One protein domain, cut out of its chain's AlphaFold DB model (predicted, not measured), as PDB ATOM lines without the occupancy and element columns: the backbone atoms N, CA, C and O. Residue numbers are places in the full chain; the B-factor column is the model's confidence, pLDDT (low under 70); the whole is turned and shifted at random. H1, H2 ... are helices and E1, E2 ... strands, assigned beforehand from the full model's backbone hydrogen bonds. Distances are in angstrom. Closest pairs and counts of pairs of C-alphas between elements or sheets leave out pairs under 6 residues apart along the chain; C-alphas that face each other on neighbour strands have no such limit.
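What this domain is: This is residues 9 to 170 of the 201 residues of an uncharacterized protein of Clostridiaceae bacterium (UniProt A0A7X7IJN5). A long helical hairpin, H2 and H3, makes an arm that reaches away from a smaller head, in which H1, H5 and H6 pack round H4. A small strand hairpin, E1 and E2, sits at the edge of the head beside H4 and H5. The printed part has 162 residues, in the order E1, E2, H1, H2, H3, H4, H5, H6; the two-strand sheet is antiparallel and the class is mostly helix. The whole is loose, with a radius of gyration of the C-alphas of 19.8 A and spans of 61 by 46 by 26 A.

Where its parts are: E1 is residues 9 to 11, from C-alpha 9 at (-2.250, -39.094, -33.308), and E2 is 14 to 17. H1 is 22 to 34; H2, 42 to 75, is 49.7 A long; H3, 80 to 107, 40.7 A; H4, 110 to 133, 33.4 A. H5 is 137 to 151, and H6 is 153 to 168, ending at C-alpha 168 (-3.144, -30.365, -48.493).

How they stand to each other: H4 is the hub. It touches H1 (Tyr 28 and Leu 124, closest C-alphas 6.5 A) at 35.1 degrees, only just steep, opposite ways. It touches H5 (Ile 126 and Ala 140, 5.4 A), H6 (Trp 121 and Leu 160, 6.0 A) and, with residues 110 to 114 alone, H2 (Val 49 and Ala 110, 5.5 A). H2 and H3 form a hairpin at a shallow tilt of 20 degrees. In the hairpin E1 and E2, N 16 and O 9 are 2.8 A apart, within hydrogen-bond range. In H1 to H6 every O i to N i+4 pair is within range.

The domain as a whole: The C-alphas of Thr 78 and Gly 134 are farthest apart, 61.2 A. The printed part has no cut and no long link. Mean pLDDT of the printed part is 75.9; 45 residues are under 70, among them 32 to 53.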
ATOM      1  N   LEU A   9      -3.018 -39.110 -34.550       79.62
ATOM      2  CA  LEU A   9      -2.250 -39.094 -33.308       79.62
ATOM      3  C   LEU A   9      -2.891 -40.044 -32.296       79.62
ATOM      4  O   LEU A   9      -4.095 -40.307 -32.356       79.62
ATOM      5  N   ILE A  10      -2.082 -40.577 -31.387       76.69
ATOM      6  CA  ILE A  10      -2.550 -41.422 -30.290       76.69
ATOM      7  C   ILE A  10      -2.234 -40.683 -28.997       76.69
ATOM      8  O   ILE A  10      -1.070 -40.424 -28.723       76.69
ATOM      9  N   ALA A  11      -3.263 -40.359 -28.221       76.38
ATOM     10  CA  ALA A  11      -3.132 -39.726 -26.912       76.38
ATOM     11  C   ALA A  11      -4.196 -40.299 -25.969       76.38
ATOM     12  O   ALA A  11      -5.304 -40.618 -26.403       76.38
ATOM     13  N   ASP A  12      -3.849 -40.497 -24.695       73.88
ATOM     14  CA  ASP A  12      -4.751 -41.040 -23.664       73.88
ATOM     15  C   ASP A  12      -5.468 -42.348 -24.065       73.88
ATOM     16  O   ASP A  12      -6.632 -42.591 -23.729       73.88
ATOM     17  N   GLY A  13      -4.787 -43.202 -24.837       74.00
ATOM     18  CA  GLY A  13      -5.345 -44.464 -25.340       74.00
ATOM     19  C   GLY A  13      -6.422 -44.304 -26.423       74.00
ATOM     20  O   GLY A  13      -7.113 -45.275 -26.738       74.00
ATOM     21  N   LYS A  14      -6.574 -43.107 -26.999       82.25
ATOM     22  CA  LYS A  14      -7.475 -42.806 -28.116       82.25
ATOM     23  C   LYS A  14      -6.687 -42.426 -29.362       82.25
ATOM     24  O   LYS A  14      -5.675 -41.739 -29.283       82.25
ATOM     25  N   THR A  15      -7.198 -42.840 -30.518       85.88
ATOM     26  CA  THR A  15      -6.661 -42.454 -31.826       85.88
ATOM     27  C   THR A  15      -7.508 -41.334 -32.414       85.88
ATOM     28  O   THR A  15      -8.706 -41.518 -32.635       85.88
ATOM     29  N   TYR A  16      -6.887 -40.196 -32.711       83.25
ATOM     30  CA  TYR A  16      -7.529 -39.060 -33.363       83.25
ATOM     31  C   TYR A  16      -7.104 -39.023 -34.827       83.25
ATOM     32  O   TYR A  16      -6.066 -38.467 -35.178       83.25
ATOM     33  N   GLU A  17      -7.894 -39.656 -35.691       88.12
ATOM     34  CA  GLU A  17      -7.702 -39.569 -37.140       88.12
ATOM     35  C   GLU A  17      -8.220 -38.233 -37.671       88.12
ATOM     36  O   GLU A  17      -9.311 -37.793 -37.303       88.12
ATOM     37  N   ILE A  18      -7.479 -37.614 -38.586       86.62
ATOM     38  CA  ILE A  18      -7.849 -36.323 -39.160       86.62
ATOM     39  C   ILE A  18      -8.093 -36.483 -40.654       86.62
ATOM     40  O   ILE A  18      -7.304 -37.064 -41.395       86.62
ATOM     41  N   THR A  19      -9.223 -35.965 -41.119       85.56
ATOM     42  CA  THR A  19      -9.610 -36.000 -42.531       85.56
ATOM     43  C   THR A  19      -9.611 -34.594 -43.116       85.56
ATOM     44  O   THR A  19     -10.005 -33.636 -42.458       85.56
ATOM     45  N   LYS A  20      -9.232 -34.447 -44.386       81.19
ATOM     46  CA  LYS A  20      -9.344 -33.162 -45.087       81.19
ATOM     47  C   LYS A  20     -10.814 -32.751 -45.213       81.19
ATOM     48  O   LYS A  20     -11.601 -33.464 -45.839       81.19
ATOM     49  N   THR A  21     -11.176 -31.577 -44.699       80.62
ATOM     50  CA  THR A  21     -12.512 -30.980 -44.875       80.62
ATOM     51  C   THR A  21     -12.420 -29.642 -45.611       80.62
ATOM     52  O   THR A  21     -11.362 -29.018 -45.685       80.62
ATOM     53  N   ARG A  22     -13.540 -29.180 -46.185       71.94
ATOM     54  CA  ARG A  22     -13.616 -27.836 -46.794       71.94
ATOM     55  C   ARG A  22     -13.389 -26.730 -45.760       71.94
ATOM     56  O   ARG A  22     -12.817 -25.704 -46.104       71.94
ATOM     57  N   SER A  23     -13.837 -26.958 -44.525       81.19
ATOM     58  CA  SER A  23     -13.640 -26.044 -43.399       81.19
ATOM     59  C   SER A  23     -12.151 -25.886 -43.093       81.19
ATOM     60  O   SER A  23     -11.659 -24.762 -43.092       81.19
ATOM     61  N   LEU A  24     -11.400 -26.990 -43.010       78.81
ATOM     62  CA  LEU A  24      -9.951 -26.940 -42.802       78.81
ATOM     63  C   LEU A  24      -9.182 -26.258 -43.939       78.81
ATOM     64  O   LEU A  24      -8.229 -25.537 -43.670       78.81
ATOM     65  N   ILE A  25      -9.597 -26.433 -45.199       72.06
ATOM     66  CA  ILE A  25      -9.000 -25.698 -46.333       72.06
ATOM     67  C   ILE A  25      -9.197 -24.195 -46.149       72.06
ATOM     68  O   ILE A  25      -8.237 -23.433 -46.232       72.06
ATOM     69  N   LYS A  26     -10.428 -23.776 -45.847       74.75
ATOM     70  CA  LYS A  26     -10.735 -22.367 -45.614       74.75
ATOM     71  C   LYS A  26      -9.966 -21.821 -44.408       74.75
ATOM     72  O   LYS A  26      -9.446 -20.716 -44.467       74.75
ATOM     73  N   LYS A  27      -9.851 -22.606 -43.335       81.00
ATOM     74  CA  LYS A  27      -9.118 -22.220 -42.128       81.00
ATOM     75  C   LYS A  27      -7.625 -22.058 -42.397       81.00
ATOM     76  O   LYS A  27      -7.029 -21.096 -41.934       81.00
ATOM     77  N   TYR A  28      -7.036 -22.952 -43.186       77.56
ATOM     78  CA  TYR A  28      -5.661 -22.812 -43.657       77.56
ATOM     79  C   TYR A  28      -5.468 -21.517 -44.461       77.56
ATOM     80  O   TYR A  28      -4.545 -20.758 -44.182       77.56
ATOM     81  N   GLU A  29      -6.368 -21.216 -45.403       70.00
ATOM     82  CA  GLU A  29      -6.338 -19.964 -46.174       70.00
ATOM     83  C   GLU A  29      -6.485 -18.720 -45.278       70.00
ATOM     84  O   GLU A  29      -5.769 -17.741 -45.480       70.00
ATOM     85  N   GLU A  30      -7.367 -18.762 -44.274       77.06
ATOM     86  CA  GLU A  30      -7.552 -17.698 -43.277       77.06
ATOM     87  C   GLU A  30      -6.274 -17.481 -42.448       77.06
ATOM     88  O   GLU A  30      -5.774 -16.358 -42.386       77.06
ATOM     89  N   ILE A  31      -5.687 -18.551 -41.896       73.62
ATOM     90  CA  ILE A  31      -4.437 -18.493 -41.121       73.62
ATOM     91  C   ILE A  31      -3.297 -17.927 -41.984       73.62
ATOM     92  O   ILE A  31      -2.548 -17.061 -41.534       73.62
ATOM     93  N   MET A  32      -3.178 -18.370 -43.237       66.94
ATOM     94  CA  MET A  32      -2.161 -17.872 -44.171       66.94
ATOM     95  C   MET A  32      -2.385 -16.403 -44.560       66.94
ATOM     96  O   MET A  32      -1.420 -15.658 -44.733       66.94
ATOM     97  N   ALA A  33      -3.640 -15.962 -44.692       66.44
ATOM     98  CA  ALA A  33      -3.982 -14.573 -44.988       66.44
ATOM     99  C   ALA A  33      -3.689 -13.633 -43.808       66.44
ATOM    100  O   ALA A  33      -3.189 -12.530 -44.025       66.44
ATOM    101  N   GLU A  34      -3.948 -14.081 -42.577       66.94
ATOM    102  CA  GLU A  34      -3.601 -13.369 -41.338       66.94
ATOM    103  C   GLU A  34      -2.085 -13.232 -41.147       66.94
ATOM    104  O   GLU A  34      -1.617 -12.276 -40.532       66.94
ATOM    105  N   MET A  35      -1.311 -14.178 -41.686       59.91
ATOM    106  CA  MET A  35       0.142 -14.209 -41.551       59.91
ATOM    107  C   MET A  35       0.902 -13.420 -42.616       59.91
ATOM    108  O   MET A  35       2.126 -13.380 -42.538       59.91
ATOM    109  N   LYS A  36       0.239 -12.776 -43.587       53.31
ATOM    110  CA  LYS A  36       0.943 -11.971 -44.597       53.31
ATOM    111  C   LYS A  36       1.706 -10.801 -43.952       53.31
ATOM    112  O   LYS A  36       1.065  -9.874 -43.452       53.31
ATOM    113  N   PRO A  37       3.046 -10.735 -44.074       47.75
ATOM    114  CA  PRO A  37       3.721  -9.450 -44.187       47.75
ATOM    115  C   PRO A  37       3.298  -8.833 -45.531       47.75
ATOM    116  O   PRO A  37       3.060  -9.552 -46.503       47.75
ATOM    117  N   SER A  38       3.165  -7.514 -45.600       46.19
ATOM    118  CA  SER A  38       2.869  -6.810 -46.852       46.19
ATOM    119  C   SER A  38       3.855  -7.183 -47.978       46.19
ATOM    120  O   SER A  38       5.050  -7.340 -47.728       46.19
ATOM    121  N   ASP A  39       3.345  -7.221 -49.211       46.34
ATOM    122  CA  ASP A  39       4.061  -7.288 -50.499       46.34
ATOM    123  C   ASP A  39       4.516  -8.663 -51.029       46.34
ATOM    124  O   ASP A  39       4.636  -9.645 -50.307       46.34
ATOM    125  N   GLU A  40       4.733  -8.689 -52.352       44.47
ATOM    126  CA  GLU A  40       5.077  -9.742 -53.338       44.47
ATOM    127  C   GLU A  40       6.042 -10.887 -52.932       44.47
ATOM    128  O   GLU A  40       6.345 -11.752 -53.746       44.47
ATOM    129  N   LYS A  41       6.509 -10.961 -51.685       51.88
ATOM    130  CA  LYS A  41       7.507 -11.922 -51.185       51.88
ATOM    131  C   LYS A  41       6.943 -13.275 -50.732       51.88
ATOM    132  O   LYS A  41       7.716 -14.182 -50.440       51.88
ATOM    133  N   ALA A  42       5.622 -13.435 -50.649       50.91
ATOM    134  CA  ALA A  42       5.001 -14.625 -50.054       50.91
ATOM    135  C   ALA A  42       5.223 -15.927 -50.858       50.91
ATOM    136  O   ALA A  42       5.385 -16.995 -50.268       50.91
ATOM    137  N   GLU A  43       5.260 -15.851 -52.192       49.06
ATOM    138  CA  GLU A  43       5.454 -17.026 -53.058       49.06
ATOM    139  C   GLU A  43       6.906 -17.538 -53.009       49.06
ATOM    140  O   GLU A  43       7.141 -18.739 -52.853       49.06
ATOM    141  N   ASP A  44       7.880 -16.623 -53.016       53.88
ATOM    142  CA  ASP A  44       9.300 -16.948 -52.839       53.88
ATOM    143  C   ASP A  44       9.590 -17.517 -51.444       53.88
ATOM    144  O   ASP A  44      10.377 -18.455 -51.307       53.88
ATOM    145  N   ILE A  45       8.907 -17.021 -50.407       55.03
ATOM    146  CA  ILE A  45       9.009 -17.554 -49.043       55.03
ATOM    147  C   ILE A  45       8.534 -19.013 -48.987       55.03
ATOM    148  O   ILE A  45       9.270 -19.873 -48.506       55.03
ATOM    149  N   SER A  46       7.350 -19.322 -49.526       53.50
ATOM    150  CA  SER A  46       6.815 -20.693 -49.513       53.50
ATOM    151  C   SER A  46       7.721 -21.676 -50.259       53.50
ATOM    152  O   SER A  46       7.940 -22.795 -49.797       53.50
ATOM    153  N   LYS A  47       8.280 -21.264 -51.401       58.19
ATOM    154  CA  LYS A  47       9.233 -22.077 -52.166       58.19
ATOM    155  C   LYS A  47      10.541 -22.286 -51.401       58.19
ATOM    156  O   LYS A  47      11.081 -23.392 -51.403       58.19
ATOM    157  N   ASN A  48      11.035 -21.252 -50.727       57.06
ATOM    158  CA  ASN A  48      12.259 -21.336 -49.941       57.06
ATOM    159  C   ASN A  48      12.106 -22.240 -48.712       57.06
ATOM    160  O   ASN A  48      13.050 -22.954 -48.379       57.06
ATOM    161  N   VAL A  49      10.922 -22.278 -48.091       59.06
ATOM    162  CA  VAL A  49      10.601 -23.215 -47.002       59.06
ATOM    163  C   VAL A  49      10.681 -24.667 -47.473       59.06
ATOM    164  O   VAL A  49      11.368 -25.464 -46.840       59.06
ATOM    165  N   LEU A  50      10.065 -25.005 -48.611       56.16
ATOM    166  CA  LEU A  50      10.107 -26.367 -49.165       56.16
ATOM    167  C   LEU A  50      11.533 -26.804 -49.529       56.16
ATOM    168  O   LEU A  50      11.930 -27.944 -49.287       56.16
ATOM    169  N   ILE A  51      12.329 -25.892 -50.097       58.81
ATOM    170  CA  ILE A  51      13.734 -26.172 -50.415       58.81
ATOM    171  C   ILE A  51      14.537 -26.390 -49.128       58.81
ATOM    172  O   ILE A  51      15.314 -27.338 -49.057       58.81
ATOM    173  N   PHE A  52      14.324 -25.568 -48.098       65.38
ATOM    174  CA  PHE A  52      15.009 -25.714 -46.815       65.38
ATOM    175  C   PHE A  52      14.627 -27.010 -46.088       65.38
ATOM    176  O   PHE A  52      15.505 -27.701 -45.577       65.38
ATOM    177  N   GLN A  53      13.349 -27.397 -46.114       59.91
ATOM    178  CA  GLN A  53      12.864 -28.686 -45.600       59.91
ATOM    179  C   GLN A  53      13.538 -29.865 -46.289       59.91
ATOM    180  O   GLN A  53      14.050 -30.761 -45.624       59.91
ATOM    181  N   ARG A  54      13.604 -29.837 -47.624       70.12
ATOM    182  CA  ARG A  54      14.291 -30.870 -48.402       70.12
ATOM    183  C   ARG A  54      15.770 -30.975 -48.023       70.12
ATOM    184  O   ARG A  54      16.268 -32.082 -47.853       70.12
ATOM    185  N   LEU A  55      16.463 -29.839 -47.906       66.19
ATOM    186  CA  LEU A  55      17.880 -29.801 -47.530       66.19
ATOM    187  C   LEU A  55      18.094 -30.311 -46.097       66.19
ATOM    188  O   LEU A  55      19.000 -31.103 -45.865       66.19
ATOM    189  N   THR A  56      17.216 -29.940 -45.163       68.38
ATOM    190  CA  THR A  56      17.257 -30.412 -43.769       68.38
ATOM    191  C   THR A  56      17.063 -31.930 -43.691       68.38
ATOM    192  O   THR A  56      17.879 -32.621 -43.085       68.38
ATOM    193  N   ALA A  57      16.049 -32.468 -44.377       69.12
ATOM    194  CA  ALA A  57      15.789 -33.907 -44.423       69.12
ATOM    195  C   ALA A  57      16.962 -34.689 -45.043       69.12
ATOM    196  O   ALA A  57      17.333 -35.758 -44.558       69.12
ATOM    197  N   GLN A  58      17.588 -34.138 -46.089       70.06
ATOM    198  CA  GLN A  58      18.778 -34.719 -46.711       70.06
ATOM    199  C   GLN A  58      19.971 -34.755 -45.742       70.06
ATOM    200  O   GLN A  58      20.658 -35.774 -45.655       70.06
ATOM    201  N   VAL A  59      20.198 -33.678 -44.983       73.50
ATOM    202  CA  VAL A  59      21.244 -33.621 -43.950       73.50
ATOM    203  C   VAL A  59      20.979 -34.642 -42.842       73.50
ATOM    204  O   VAL A  59      21.893 -35.374 -42.469       73.50
ATOM    205  N   GLN A  60      19.740 -34.750 -42.352       70.81
ATOM    206  CA  GLN A  60      19.363 -35.725 -41.318       70.81
ATOM    207  C   GLN A  60      19.545 -37.175 -41.790       70.81
ATOM    208  O   GLN A  60      20.058 -38.014 -41.044       70.81
ATOM    209  N   GLU A  61      19.162 -37.495 -43.029       77.56
ATOM    210  CA  GLU A  61      19.364 -38.832 -43.597       77.56
ATOM    211  C   GLU A  61      20.856 -39.184 -43.679       77.56
ATOM    212  O   GLU A  61      21.271 -40.272 -43.263       77.56
ATOM    213  N   LEU A  62      21.678 -38.255 -44.174       73.19
ATOM    214  CA  LEU A  62      23.122 -38.443 -44.271       73.19
ATOM    215  C   LEU A  62      23.788 -38.516 -42.893       73.19
ATOM    216  O   LEU A  62      24.702 -39.319 -42.719       73.19
ATOM    217  N   ALA A  63      23.295 -37.777 -41.898       76.19
ATOM    218  CA  ALA A  63      23.762 -37.874 -40.518       76.19
ATOM    219  C   ALA A  63      23.529 -39.280 -39.938       76.19
ATOM    220  O   ALA A  63      24.446 -39.871 -39.370       76.19
ATOM    221  N   LYS A  64      22.335 -39.857 -40.144       81.38
ATOM    222  CA  LYS A  64      22.007 -41.225 -39.696       81.38
ATOM    223  C   LYS A  64      22.907 -42.273 -40.361       81.38
ATOM    224  O   LYS A  64      23.405 -43.183 -39.694       81.38
ATOM    225  N   ARG A  65      23.154 -42.136 -41.670       77.38
ATOM    226  CA  ARG A  65      24.064 -43.023 -42.421       77.38
ATOM    227  C   ARG A  65      25.514 -42.883 -41.959       77.38
ATOM    228  O   ARG A  65      26.196 -43.890 -41.795       77.38
ATOM    229  N   LEU A  66      25.966 -41.653 -41.719       81.69
ATOM    230  CA  LEU A  66      27.299 -41.368 -41.202       81.69
ATOM    231  C   LEU A  66      27.501 -41.981 -39.815       81.69
ATOM    232  O   LEU A  66      28.538 -42.600 -39.589       81.69
ATOM    233  N   GLU A  67      26.530 -41.851 -38.909       83.81
ATOM    234  CA  GLU A  67      26.633 -42.434 -37.567       83.81
ATOM    235  C   GLU A  67      26.678 -43.967 -37.630       83.81
ATOM    236  O   GLU A  67      27.547 -44.576 -37.013       83.81
ATOM    237  N   SER A  68      25.856 -44.587 -38.482       85.12
ATOM    238  CA  SER A  68      25.891 -46.043 -38.696       85.12
ATOM    239  C   SER A  68      27.256 -46.508 -39.235       85.12
ATOM    240  O   SER A  68      27.877 -47.419 -38.694       85.12
ATOM    241  N   ALA A  69      27.785 -45.835 -40.262       78.69
ATOM    242  CA  ALA A  69      29.085 -46.176 -40.843       78.69
ATOM    243  C   ALA A  69      30.260 -45.908 -39.890       78.69
ATOM    244  O   ALA A  69      31.283 -46.593 -39.931       78.69
ATOM    245  N   LYS A  70      30.126 -44.900 -39.023       85.31
ATOM    246  CA  LYS A  70      31.083 -44.589 -37.962       85.31
ATOM    247  C   LYS A  70      31.131 -45.719 -36.939       85.31
ATOM    248  O   LYS A  70      32.228 -46.169 -36.612       85.31
ATOM    249  N   GLU A  71      29.978 -46.187 -36.463       88.38
ATOM    250  CA  GLU A  71      29.892 -47.328 -35.546       88.38
ATOM    251  C   GLU A  71      30.520 -48.586 -36.159       88.38
ATOM    252  O   GLU A  71      31.389 -49.205 -35.542       88.38
ATOM    253  N   GLU A  72      30.163 -48.926 -37.400       85.19
ATOM    254  CA  GLU A  72      30.727 -50.078 -38.113       85.19
ATOM    255  C   GLU A  72      32.252 -49.985 -38.265       85.19
ATOM    256  O   GLU A  72      32.970 -50.939 -37.954       85.19
ATOM    257  N   PHE A  73      32.770 -48.822 -38.673       81.06
ATOM    258  CA  PHE A  73      34.210 -48.598 -38.791       81.06
ATOM    259  C   PHE A  73      34.935 -48.743 -37.448       81.06
ATOM    260  O   PHE A  73      35.977 -49.393 -37.388       81.06
ATOM    261  N   TYR A  74      34.416 -48.167 -36.360       86.31
ATOM    262  CA  TYR A  74      35.082 -48.266 -35.056       86.31
ATOM    263  C   TYR A  74      34.989 -49.661 -34.431       86.31
ATOM    264  O   TYR A  74      35.873 -50.029 -33.657       86.31
ATOM    265  N   ASN A  75      33.993 -50.460 -34.816       89.75
ATOM    266  CA  ASN A  75      33.909 -51.872 -34.448       89.75
ATOM    267  C   ASN A  75      34.955 -52.736 -35.177       89.75
ATOM    268  O   ASN A  75      35.387 -53.754 -34.634       89.75
ATOM    269  N   ASN A  76      35.405 -52.336 -36.373       86.69
ATOM    270  CA  ASN A  76      36.482 -53.013 -37.102       86.69
ATOM    271  C   ASN A  76      37.394 -52.019 -37.862       86.69
ATOM    272  O   ASN A  76      37.327 -51.900 -39.089       86.69
ATOM    273  N   PRO A  77      38.303 -51.320 -37.157       83.75
ATOM    274  CA  PRO A  77      39.039 -50.176 -37.708       83.75
ATOM    275  C   PRO A  77      40.138 -50.552 -38.710       83.75
ATOM    276  O   PRO A  77      40.692 -49.682 -39.388       83.75
ATOM    277  N   THR A  78      40.490 -51.837 -38.795       88.50
ATOM    278  CA  THR A  78      41.461 -52.359 -39.765       88.50
ATOM    279  C   THR A  78      40.840 -52.673 -41.123       88.50
ATOM    280  O   THR A  78      41.576 -52.905 -42.081       88.50
ATOM    281  N   ASP A  79      39.509 -52.666 -41.217       89.44
ATOM    282  CA  ASP A  79      38.789 -52.895 -42.461       89.44
ATOM    283  C   ASP A  79      38.845 -51.647 -43.359       89.44
ATOM    284  O   ASP A  79      38.360 -50.559 -43.022       89.44
ATOM    285  N   ALA A  80      39.497 -51.794 -44.513       85.62
ATOM    286  CA  ALA A  80      39.695 -50.706 -45.459       85.62
ATOM    287  C   ALA A  80      38.389 -50.270 -46.142       85.62
ATOM    288  O   ALA A  80      38.259 -49.088 -46.477       85.62
ATOM    289  N   ASP A  81      37.430 -51.183 -46.307       86.31
ATOM    290  CA  ASP A  81      36.157 -50.911 -46.969       86.31
ATOM    291  C   ASP A  81      35.238 -50.111 -46.041       86.31
ATOM    292  O   ASP A  81      34.688 -49.089 -46.460       86.31
ATOM    293  N   LEU A  82      35.172 -50.473 -44.754       80.00
ATOM    294  CA  LEU A  82      34.436 -49.698 -43.742       80.00
ATOM    295  C   LEU A  82      35.036 -48.302 -43.548       80.00
ATOM    296  O   LEU A  82      34.317 -47.304 -43.465       80.00
ATOM    297  N   ARG A  83      36.372 -48.196 -43.557       81.38
ATOM    298  CA  ARG A  83      37.062 -46.900 -43.505       81.38
ATOM    299  C   ARG A  83      36.726 -46.024 -44.711       81.38
ATOM    300  O   ARG A  83      36.631 -44.803 -44.569       81.38
ATOM    301  N   ASN A  84      36.611 -46.620 -45.894       84.62
ATOM    302  CA  ASN A  84      36.266 -45.895 -47.109       84.62
ATOM    303  C   ASN A  84      34.795 -45.456 -47.097       84.62
ATOM    304  O   ASN A  84      34.519 -44.292 -47.368       84.62
ATOM    305  N   ALA A  85      33.876 -46.338 -46.692       77.94
ATOM    306  CA  ALA A  85      32.458 -46.018 -46.539       77.94
ATOM    307  C   ALA A  85      32.234 -44.858 -45.555       77.94
ATOM    308  O   ALA A  85      31.573 -43.880 -45.894       77.94
ATOM    309  N   TYR A  86      32.871 -44.900 -44.379       78.12
ATOM    310  CA  TYR A  86      32.811 -43.811 -43.401       78.12
ATOM    311  C   TYR A  86      33.305 -42.471 -43.972       78.12
ATOM    312  O   TYR A  86      32.691 -41.430 -43.740       78.12
ATOM    313  N   LYS A  87      34.403 -42.471 -44.744       82.81
ATOM    314  CA  LYS A  87      34.913 -41.248 -45.386       82.81
ATOM    315  C   LYS A  87      33.940 -40.680 -46.416       82.81
ATOM    316  O   LYS A  87      33.736 -39.473 -46.413       82.81
ATOM    317  N   VAL A  88      33.352 -41.539 -47.248       86.25
ATOM    318  CA  VAL A  88      32.387 -41.132 -48.278       86.25
ATOM    319  C   VAL A  88      31.149 -40.518 -47.633       86.25
ATOM    320  O   VAL A  88      30.807 -39.387 -47.949       86.25
ATOM    321  N   PHE A  89      30.538 -41.189 -46.653       75.69
ATOM    322  CA  PHE A  89      29.362 -40.635 -45.974       75.69
ATOM    323  C   PHE A  89      29.668 -39.346 -45.212       75.69
ATOM    324  O   PHE A  89      28.809 -38.476 -45.098       75.69
ATOM    325  N   LYS A  90      30.898 -39.190 -44.710       82.00
ATOM    326  CA  LYS A  90      31.335 -37.945 -44.075       82.00
ATOM    327  C   LYS A  90      31.429 -36.796 -45.080       82.00
ATOM    328  O   LYS A  90      31.071 -35.674 -44.739       82.00
ATOM    329  N   GLU A  91      31.939 -37.059 -46.277       84.75
ATOM    330  CA  GLU A  91      32.038 -36.069 -47.352       84.75
ATOM    331  C   GLU A  91      30.645 -35.675 -47.858       84.75
ATOM    332  O   GLU A  91      30.322 -34.492 -47.849       84.75
ATOM    333  N   GLU A  92      29.776 -36.653 -48.134       75.94
ATOM    334  CA  GLU A  92      28.382 -36.416 -48.542       75.94
ATOM    335  C   GLU A  92      27.595 -35.613 -47.492       75.94
ATOM    336  O   GLU A  92      26.876 -34.673 -47.834       75.94
ATOM    337  N   TYR A  93      27.746 -35.948 -46.204       79.00
ATOM    338  CA  TYR A  93      27.130 -35.194 -45.109       79.00
ATOM    339  C   TYR A  93      27.606 -33.738 -45.081       79.00
ATOM    340  O   TYR A  93      26.783 -32.830 -44.976       79.00
ATOM    341  N   ASN A  94      28.918 -33.506 -45.190       80.56
ATOM    342  CA  ASN A  94      29.472 -32.153 -45.163       80.56
ATOM    343  C   ASN A  94      28.989 -31.327 -46.363       80.56
ATOM    344  O   ASN A  94      28.618 -30.174 -46.180       80.56
ATOM    345  N   GLU A  95      28.939 -31.912 -47.562       82.44
ATOM    346  CA  GLU A  95      28.437 -31.231 -48.761       82.44
ATOM    347  C   GLU A  95      26.963 -30.829 -48.618       82.44
ATOM    348  O   GLU A  95      26.601 -29.685 -48.902       82.44
ATOM    349  N   ALA A  96      26.113 -31.735 -48.125       68.31
ATOM    350  CA  ALA A  96      24.700 -31.443 -47.893       68.31
ATOM    351  C   ALA A  96      24.499 -30.389 -46.791       68.31
ATOM    352  O   ALA A  96      23.637 -29.513 -46.908       68.31
ATOM    353  N   PHE A  97      25.309 -30.446 -45.731       74.06
ATOM    354  CA  PHE A  97      25.280 -29.467 -44.648       74.06
ATOM    355  C   PHE A  97      25.705 -28.077 -45.139       74.06
ATOM    356  O   PHE A  97      25.018 -27.090 -44.870       74.06
ATOM    357  N   ASP A  98      26.776 -27.994 -45.927       80.81
ATOM    358  CA  ASP A  98      27.246 -26.742 -46.521       80.81
ATOM    359  C   ASP A  98      26.226 -26.161 -47.513       80.81
ATOM    360  O   ASP A  98      26.030 -24.941 -47.551       80.81
ATOM    361  N   GLU A  99      25.530 -27.004 -48.287       78.62
ATOM    362  CA  GLU A  99      24.433 -26.576 -49.163       78.62
ATOM    363  C   GLU A  99      23.274 -25.979 -48.350       78.62
ATOM    364  O   GLU A  99      22.793 -24.890 -48.678       78.62
ATOM    365  N   MET A 100      22.871 -26.638 -47.259       80.56
ATOM    366  CA  MET A 100      21.827 -26.159 -46.350       80.56
ATOM    367  C   MET A 100      22.197 -24.810 -45.716       80.56
ATOM    368  O   MET A 100      21.417 -23.860 -45.794       80.56
ATOM    369  N   VAL A 101      23.405 -24.687 -45.162       76.38
ATOM    370  CA  VAL A 101      23.902 -23.448 -44.535       76.38
ATOM    371  C   VAL A 101      24.049 -22.324 -45.564       76.38
ATOM    372  O   VAL A 101      23.706 -21.164 -45.311       76.38
ATOM    373  N   THR A 102      24.522 -22.641 -46.769       80.88
ATOM    374  CA  THR A 102      24.620 -21.671 -47.869       80.88
ATOM    375  C   THR A 102      23.237 -21.207 -48.319       80.88
ATOM    376  O   THR A 102      23.043 -20.026 -48.615       80.88
ATOM    377  N   PHE A 103      22.261 -22.112 -48.367       75.38
ATOM    378  CA  PHE A 103      20.885 -21.769 -48.690       75.38
ATOM    379  C   PHE A 103      20.266 -20.873 -47.609       75.38
ATOM    380  O   PHE A 103      19.688 -19.835 -47.935       75.38
ATOM    381  N   GLU A 104      20.433 -21.213 -46.331       68.81
ATOM    382  CA  GLU A 104      19.912 -20.430 -45.208       68.81
ATOM    383  C   GLU A 104      20.535 -19.030 -45.151       68.81
ATOM    384  O   GLU A 104      19.823 -18.027 -45.091       68.81
ATOM    385  N   SER A 105      21.862 -18.940 -45.261       74.56
ATOM    386  CA  SER A 105      22.584 -17.663 -45.215       74.56
ATOM    387  C   SER A 105      22.222 -16.719 -46.365       74.56
ATOM    388  O   SER A 105      22.192 -15.501 -46.167       74.56
ATOM    389  N   LYS A 106      21.912 -17.256 -47.554       75.00
ATOM    390  CA  LYS A 106      21.464 -16.468 -48.714       75.00
ATOM    391  C   LYS A 106      20.021 -16.006 -48.591       75.00
ATOM    392  O   LYS A 106      19.702 -14.918 -49.062       75.00
ATOM    393  N   ASN A 107      19.165 -16.813 -47.974       69.12
ATOM    394  CA  ASN A 107      17.734 -16.546 -47.961       69.12
ATOM    395  C   ASN A 107      17.248 -15.899 -46.660       69.12
ATOM    396  O   ASN A 107      16.150 -15.354 -46.698       69.12
ATOM    397  N   LYS A 108      18.031 -15.921 -45.559       57.75
ATOM    398  CA  LYS A 108      17.849 -15.277 -44.224       57.75
ATOM    399  C   LYS A 108      16.458 -15.348 -43.567       57.75
ATOM    400  O   LYS A 108      16.275 -14.838 -42.475       57.75
ATOM    401  N   SER A 109      15.508 -15.992 -44.224       56.59
ATOM    402  CA  SER A 109      14.081 -16.050 -43.929       56.59
ATOM    403  C   SER A 109      13.603 -17.495 -43.863       56.59
ATOM    404  O   SER A 109      12.453 -17.723 -43.527       56.59
ATOM    405  N   ALA A 110      14.449 -18.486 -44.166       53.28
ATOM    406  CA  ALA A 110      14.039 -19.884 -44.247       53.28
ATOM    407  C   ALA A 110      13.727 -20.491 -42.869       53.28
ATOM    408  O   ALA A 110      12.690 -21.131 -42.737       53.28
ATOM    409  N   SER A 111      14.540 -20.239 -41.833       52.53
ATOM    410  CA  SER A 111      14.253 -20.712 -40.466       52.53
ATOM    411  C   SER A 111      13.110 -19.934 -39.798       52.53
ATOM    412  O   SER A 111      12.245 -20.536 -39.159       52.53
ATOM    413  N   GLU A 112      13.018 -18.620 -40.028       55.84
ATOM    414  CA  GLU A 112      11.862 -17.806 -39.615       55.84
ATOM    415  C   GLU A 112      10.568 -18.280 -40.299       55.84
ATOM    416  O   GLU A 112       9.522 -18.390 -39.661       55.84
ATOM    417  N   SER A 113      10.642 -18.644 -41.581       56.69
ATOM    418  CA  SER A 113       9.496 -19.145 -42.350       56.69
ATOM    419  C   SER A 113       9.166 -20.606 -42.044       56.69
ATOM    420  O   SER A 113       8.007 -20.991 -42.144       56.69
ATOM    421  N   MET A 114      10.142 -21.412 -41.619       63.06
ATOM    422  CA  MET A 114       9.922 -22.761 -41.091       63.06
ATOM    423  C   MET A 114       9.198 -22.702 -39.746       63.06
ATOM    424  O   MET A 114       8.204 -23.393 -39.550       63.06
ATOM    425  N   THR A 115       9.636 -21.815 -38.849       67.00
ATOM    426  CA  THR A 115       8.954 -21.556 -37.572       67.00
ATOM    427  C   THR A 115       7.520 -21.083 -37.816       67.00
ATOM    428  O   THR A 115       6.583 -21.522 -37.150       67.00
ATOM    429  N   LEU A 116       7.327 -20.217 -38.816       66.12
ATOM    430  CA  LEU A 116       6.001 -19.779 -39.237       66.12
ATOM    431  C   LEU A 116       5.160 -20.946 -39.777       66.12
ATOM    432  O   LEU A 116       4.006 -21.078 -39.381       66.12
ATOM    433  N   ALA A 117       5.728 -21.803 -40.627       69.19
ATOM    434  CA  ALA A 117       5.043 -22.963 -41.197       69.19
ATOM    435  C   ALA A 117       4.617 -23.972 -40.121       69.19
ATOM    436  O   ALA A 117       3.450 -24.357 -40.086       69.19
ATOM    437  N   LEU A 118       5.511 -24.320 -39.190       78.56
ATOM    438  CA  LEU A 118       5.191 -25.181 -38.049       78.56
ATOM    439  C   LEU A 118       4.042 -24.593 -37.227       78.56
ATOM    440  O   LEU A 118       3.076 -25.292 -36.935       78.56
ATOM    441  N   ARG A 119       4.069 -23.282 -36.965       78.31
ATOM    442  CA  ARG A 119       2.992 -22.589 -36.248       78.31
ATOM    443  C   ARG A 119       1.660 -22.599 -37.005       78.31
ATOM    444  O   ARG A 119       0.602 -22.645 -36.380       78.31
ATOM    445  N   VAL A 120       1.677 -22.511 -38.338       79.00
ATOM    446  CA  VAL A 120       0.468 -22.658 -39.172       79.00
ATOM    447  C   VAL A 120      -0.093 -24.066 -39.034       79.00
ATOM    448  O   VAL A 120      -1.293 -24.224 -38.813       79.00
ATOM    449  N   TRP A 121       0.761 -25.078 -39.172       86.25
ATOM    450  CA  TRP A 121       0.352 -26.480 -39.153       86.25
ATOM    451  C   TRP A 121      -0.135 -26.917 -37.785       86.25
ATOM    452  O   TRP A 121      -1.152 -27.596 -37.706       86.25
ATOM    453  N   GLU A 122       0.517 -26.461 -36.724       90.56
ATOM    454  CA  GLU A 122       0.082 -26.662 -35.350       90.56
ATOM    455  C   GLU A 122      -1.305 -26.057 -35.126       90.56
ATOM    456  O   GLU A 122      -2.231 -26.765 -34.744       90.56
ATOM    457  N   LYS A 123      -1.513 -24.777 -35.468       89.00
ATOM    458  CA  LYS A 123      -2.849 -24.162 -35.382       89.00
ATOM    459  C   LYS A 123      -3.890 -24.962 -36.158       89.00
ATOM    460  O   LYS A 123      -5.000 -25.160 -35.676       89.00
ATOM    461  N   LEU A 124      -3.543 -25.424 -37.354       89.12
ATOM    462  CA  LEU A 124      -4.443 -26.197 -38.200       89.12
ATOM    463  C   LEU A 124      -4.757 -27.582 -37.616       89.12
ATOM    464  O   LEU A 124      -5.897 -28.033 -37.714       89.12
ATOM    465  N   LEU A 125      -3.777 -28.235 -36.986       92.81
ATOM    466  CA  LEU A 125      -3.952 -29.479 -36.244       92.81
ATOM    467  C   LEU A 125      -4.932 -29.280 -35.086       92.81
ATOM    468  O   LEU A 125      -5.912 -30.018 -34.989       92.81
ATOM    469  N   ILE A 126      -4.719 -28.258 -34.259       94.69
ATOM    470  CA  ILE A 126      -5.605 -27.957 -33.130       94.69
ATOM    471  C   ILE A 126      -7.039 -27.706 -33.614       94.69
ATOM    472  O   ILE A 126      -7.983 -28.300 -33.096       94.69
ATOM    473  N   GLU A 127      -7.219 -26.901 -34.662       92.88
ATOM    474  CA  GLU A 127      -8.543 -26.651 -35.244       92.88
ATOM    475  C   GLU A 127      -9.177 -27.932 -35.813       92.88
ATOM    476  O   GLU A 127     -10.386 -28.132 -35.702       92.88
ATOM    477  N   SER A 128      -8.373 -28.842 -36.371       91.88
ATOM    478  CA  SER A 128      -8.867 -30.132 -36.858       91.88
ATOM    479  C   SER A 128      -9.336 -31.059 -35.739       91.88
ATOM    480  O   SER A 128     -10.357 -31.733 -35.895       91.88
ATOM    481  N   LEU A 129      -8.647 -31.045 -34.598       93.62
ATOM    482  CA  LEU A 129      -9.029 -31.794 -33.407       93.62
ATOM    483  C   LEU A 129     -10.340 -31.264 -32.819       93.62
ATOM    484  O   LEU A 129     -11.244 -32.044 -32.519       93.62
ATOM    485  N   VAL A 130     -10.480 -29.940 -32.747       94.56
ATOM    486  CA  VAL A 130     -11.713 -29.270 -32.312       94.56
ATOM    487  C   VAL A 130     -12.887 -29.609 -33.236       94.56
ATOM    488  O   VAL A 130     -13.927 -30.073 -32.769       94.56
ATOM    489  N   GLU A 131     -12.727 -29.423 -34.552       93.25
ATOM    490  CA  GLU A 131     -13.801 -29.626 -35.537       93.25
ATOM    491  C   GLU A 131     -14.265 -31.090 -35.602       93.25
ATOM    492  O   GLU A 131     -15.466 -31.350 -35.681       93.25
ATOM    493  N   GLN A 132     -13.332 -32.048 -35.606       92.75
ATOM    494  CA  GLN A 132     -13.638 -33.443 -35.959       92.75
ATOM    495  C   GLN A 132     -13.867 -34.349 -34.754       92.75
ATOM    496  O   GLN A 132     -14.588 -35.339 -34.873       92.75
ATOM    497  N   HIS A 133     -13.285 -34.008 -33.604       92.81
ATOM    498  CA  HIS A 133     -13.370 -34.824 -32.392       92.81
ATOM    499  C   HIS A 133     -14.184 -34.157 -31.280       92.81
ATOM    500  O   HIS A 133     -14.312 -34.720 -30.197       92.81
ATOM    501  N   GLY A 134     -14.778 -32.987 -31.550       90.44
ATOM    502  CA  GLY A 134     -15.649 -32.277 -30.606       90.44
ATOM    503  C   GLY A 134     -14.921 -31.789 -29.355       90.44
ATOM    504  O   GLY A 134     -15.555 -31.588 -28.320       90.44
ATOM    505  N   LEU A 135     -13.600 -31.641 -29.449       93.75
ATOM    506  CA  LEU A 135     -12.742 -31.166 -28.375       93.75
ATOM    507  C   LEU A 135     -12.875 -29.651 -28.227       93.75
ATOM    508  O   LEU A 135     -13.141 -28.927 -29.187       93.75
ATOM    509  N   THR A 136     -12.641 -29.148 -27.023       96.06
ATOM    510  CA  THR A 136     -12.381 -27.722 -26.834       96.06
ATOM    511  C   THR A 136     -10.987 -27.362 -27.348       96.06
ATOM    512  O   THR A 136     -10.101 -28.211 -27.426       96.06
ATOM    513  N   GLN A 137     -10.770 -26.081 -27.662       94.38
ATOM    514  CA  GLN A 137      -9.448 -25.565 -28.047       94.38
ATOM    515  C   GLN A 137      -8.380 -25.951 -27.011       94.38
ATOM    516  O   GLN A 137      -7.340 -26.490 -27.361       94.38
ATOM    517  N   LYS A 138      -8.706 -25.788 -25.722       95.75
ATOM    518  CA  LYS A 138      -7.820 -26.143 -24.612       95.75
ATOM    519  C   LYS A 138      -7.455 -27.634 -24.604       95.75
ATOM    520  O   LYS A 138      -6.281 -27.952 -24.506       95.75
ATOM    521  N   GLU A 139      -8.438 -28.526 -24.721       95.12
ATOM    522  CA  GLU A 139      -8.181 -29.975 -24.726       95.12
ATOM    523  C   GLU A 139      -7.347 -30.400 -25.940       95.12
ATOM    524  O   GLU A 139      -6.439 -31.212 -25.810       95.12
ATOM    525  N   ALA A 140      -7.627 -29.840 -27.119       95.00
ATOM    526  CA  ALA A 140      -6.849 -30.120 -28.319       95.00
ATOM    527  C   ALA A 140      -5.390 -29.650 -28.176       95.00
ATOM    528  O   ALA A 140      -4.482 -30.377 -28.580       95.00
ATOM    529  N   THR A 141      -5.162 -28.469 -27.587       95.12
ATOM    530  CA  THR A 141      -3.815 -27.962 -27.291       95.12
ATOM    531  C   THR A 141      -3.087 -28.851 -26.294       95.12
ATOM    532  O   THR A 141      -1.973 -29.261 -26.588       95.12
ATOM    533  N   GLU A 142      -3.721 -29.220 -25.178       94.62
ATOM    534  CA  GLU A 142      -3.111 -30.098 -24.168       94.62
ATOM    535  C   GLU A 142      -2.731 -31.465 -24.760       94.62
ATOM    536  O   GLU A 142      -1.657 -31.987 -24.477       94.62
ATOM    537  N   ILE A 143      -3.573 -32.031 -25.631       92.31
ATOM    538  CA  ILE A 143      -3.266 -33.278 -26.348       92.31
ATOM    539  C   ILE A 143      -2.012 -33.127 -27.216       92.31
ATOM    540  O   ILE A 143      -1.166 -34.021 -27.226       92.31
ATOM    541  N   TRP A 144      -1.895 -32.023 -27.956       93.19
ATOM    542  CA  TRP A 144      -0.733 -31.783 -28.806       93.19
ATOM    543  C   TRP A 144       0.531 -31.522 -27.983       93.19
ATOM    544  O   TRP A 144       1.538 -32.170 -28.232       93.19
ATOM    545  N   GLU A 145       0.476 -30.647 -26.979       92.44
ATOM    546  CA  GLU A 145       1.618 -30.328 -26.110       92.44
ATOM    547  C   GLU A 145       2.155 -31.582 -25.406       92.44
ATOM    548  O   GLU A 145       3.352 -31.848 -25.468       92.44
ATOM    549  N   ASN A 146       1.274 -32.416 -24.844       87.19
ATOM    550  CA  ASN A 146       1.679 -33.687 -24.242       87.19
ATOM    551  C   ASN A 146       2.324 -34.628 -25.271       87.19
ATOM    552  O   ASN A 146       3.297 -35.311 -24.965       87.19
ATOM    553  N   HIS A 147       1.805 -34.662 -26.503       84.75
ATOM    554  CA  HIS A 147       2.402 -35.461 -27.569       84.75
ATOM    555  C   HIS A 147       3.809 -34.963 -27.928       84.75
ATOM    556  O   HIS A 147       4.707 -35.784 -28.105       84.75
ATOM    557  N   VAL A 148       4.020 -33.641 -27.986       85.00
ATOM    558  CA  VAL A 148       5.344 -33.030 -28.196       85.00
ATOM    559  C   VAL A 148       6.295 -33.369 -27.048       85.00
ATOM    560  O   VAL A 148       7.425 -33.769 -27.319       85.00
ATOM    561  N   ASP A 149       5.845 -33.288 -25.794       83.62
ATOM    562  CA  ASP A 149       6.650 -33.650 -24.619       83.62
ATOM    563  C   ASP A 149       7.112 -35.123 -24.654       83.62
ATOM    564  O   ASP A 149       8.209 -35.448 -24.193       83.62
ATOM    565  N   GLU A 150       6.301 -36.021 -25.223       78.12
ATOM    566  CA  GLU A 150       6.618 -37.449 -25.349       78.12
ATOM    567  C   GLU A 150       7.617 -37.763 -26.476       78.12
ATOM    568  O   GLU A 150       8.507 -38.599 -26.289       78.12
ATOM    569  N   ILE A 151       7.471 -37.133 -27.649       74.00
ATOM    570  CA  ILE A 151       8.261 -37.459 -28.858       74.00
ATOM    571  C   ILE A 151       9.444 -36.503 -29.096       74.00
ATOM    572  O   ILE A 151      10.391 -36.834 -29.812       74.00
ATOM    573  N   GLY A 152       9.416 -35.322 -28.481       74.12
ATOM    574  CA  GLY A 152      10.389 -34.247 -28.651       74.12
ATOM    575  C   GLY A 152      10.163 -33.372 -29.892       74.12
ATOM    576  O   GLY A 152       9.590 -33.793 -30.899       74.12
ATOM    577  N   ASP A 153      10.684 -32.141 -29.836       72.94
ATOM    578  CA  ASP A 153      10.458 -31.072 -30.829       72.94
ATOM    579  C   ASP A 153      10.793 -31.463 -32.281       72.94
ATOM    580  O   ASP A 153      10.110 -31.053 -33.224       72.94
ATOM    581  N   GLU A 154      11.846 -32.263 -32.483       62.69
ATOM    582  CA  GLU A 154      12.280 -32.699 -33.816       62.69
ATOM    583  C   GLU A 154      11.246 -33.640 -34.455       62.69
ATOM    584  O   GLU A 154      10.823 -33.424 -35.592       62.69
ATOM    585  N   GLN A 155      10.766 -34.633 -33.701       65.19
ATOM    586  CA  GLN A 155       9.765 -35.594 -34.178       65.19
ATOM    587  C   GLN A 155       8.386 -34.939 -34.319       65.19
ATOM    588  O   GLN A 155       7.654 -35.241 -35.261       65.19
ATOM    589  N   ALA A 156       8.054 -33.990 -33.441       72.50
ATOM    590  CA  ALA A 156       6.853 -33.169 -33.562       72.50
ATOM    591  C   ALA A 156       6.850 -32.337 -34.851       72.50
ATOM    592  O   ALA A 156       5.837 -32.263 -35.551       72.50
ATOM    593  N   SER A 157       7.999 -31.761 -35.209       70.25
ATOM    594  CA  SER A 157       8.162 -31.002 -36.450       70.25
ATOM    595  C   SER A 157       7.985 -31.887 -37.690       70.25
ATOM    596  O   SER A 157       7.265 -31.509 -38.619       70.25
ATOM    597  N   GLU A 158       8.588 -33.083 -37.697       66.25
ATOM    598  CA  GLU A 158       8.402 -34.079 -38.765       66.25
ATOM    599  C   GLU A 158       6.935 -34.529 -38.881       66.25
ATOM    600  O   GLU A 158       6.402 -34.657 -39.989       66.25
ATOM    601  N   TRP A 159       6.254 -34.717 -37.747       81.06
ATOM    602  CA  TRP A 159       4.847 -35.105 -37.717       81.06
ATOM    603  C   TRP A 159       3.943 -34.013 -38.303       81.06
ATOM    604  O   TRP A 159       3.100 -34.312 -39.150       81.06
ATOM    605  N   LEU A 160       4.137 -32.743 -37.920       79.19
ATOM    606  CA  LEU A 160       3.361 -31.613 -38.452       79.19
ATOM    607  C   LEU A 160       3.534 -31.453 -39.967       79.19
ATOM    608  O   LEU A 160       2.563 -31.160 -40.671       79.19
ATOM    609  N   PHE A 161       4.745 -31.694 -40.476       73.31
ATOM    610  CA  PHE A 161       5.001 -31.734 -41.914       73.31
ATOM    611  C   PHE A 161       4.192 -32.846 -42.594       73.31
ATOM    612  O   PHE A 161       3.436 -32.581 -43.532       73.31
ATOM    613  N   ALA A 162       4.280 -34.080 -42.087       70.94
ATOM    614  CA  ALA A 162       3.543 -35.219 -42.632       70.94
ATOM    615  C   ALA A 162       2.019 -35.005 -42.581       70.94
ATOM    616  O   ALA A 162       1.310 -35.328 -43.539       70.94
ATOM    617  N   PHE A 163       1.513 -34.419 -41.494       81.81
ATOM    618  CA  PHE A 163       0.121 -34.007 -41.337       81.81
ATOM    619  C   PHE A 163      -0.319 -33.050 -42.451       81.81
ATOM    620  O   PHE A 163      -1.313 -33.313 -43.135       81.81
ATOM    621  N   TYR A 164       0.436 -31.974 -42.675       74.62
ATOM    622  CA  TYR A 164       0.126 -30.998 -43.716       74.62
ATOM    623  C   TYR A 164       0.179 -31.618 -45.117       74.62
ATOM    624  O   TYR A 164      -0.791 -31.491 -45.875       74.62
ATOM    625  N   SER A 165       1.261 -32.331 -45.449       68.69
ATOM    626  CA  SER A 165       1.433 -32.989 -46.749       68.69
ATOM    627  C   SER A 165       0.294 -33.960 -47.047       68.69
ATOM    628  O   SER A 165      -0.279 -33.930 -48.134       68.69
ATOM    629  N   THR A 166      -0.122 -34.755 -46.058       72.38
ATOM    630  CA  THR A 166      -1.214 -35.724 -46.233       72.38
ATOM    631  C   THR A 166      -2.565 -35.043 -46.486       72.38
ATOM    632  O   THR A 166      -3.407 -35.566 -47.220       72.38
ATOM    633  N   LEU A 167      -2.802 -33.868 -45.896       72.88
ATOM    634  CA  LEU A 167      -4.076 -33.163 -46.030       72.88
ATOM    635  C   LEU A 167      -4.141 -32.227 -47.241       72.88
ATOM    636  O   LEU A 167      -5.209 -32.102 -47.848       72.88
ATOM    637  N   PHE A 168      -3.064 -31.531 -47.601       65.50
ATOM    638  CA  PHE A 168      -3.144 -30.365 -48.493       65.50
ATOM    639  C   PHE A 168      -2.309 -30.454 -49.753       65.50
ATOM    640  O   PHE A 168      -2.738 -29.892 -50.767       65.50
ATOM    641  N   GLU A 169      -1.205 -31.191 -49.746       63.28
ATOM    642  CA  GLU A 169      -0.492 -31.438 -50.987       63.28
ATOM    643  C   GLU A 169      -1.379 -32.326 -51.865       63.28
ATOM    644  O   GLU A 169      -1.878 -33.378 -51.457       63.28
ATOM    645  N   LYS A 170      -1.675 -31.859 -53.087       45.62
ATOM    646  CA  LYS A 170      -2.170 -32.782 -54.111       45.62
ATOM    647  C   LYS A 170      -1.114 -33.864 -54.191       45.62
ATOM    648  O   LYS A 170       0.047 -33.498 -54.330       45.62
TER     649      LYS A 170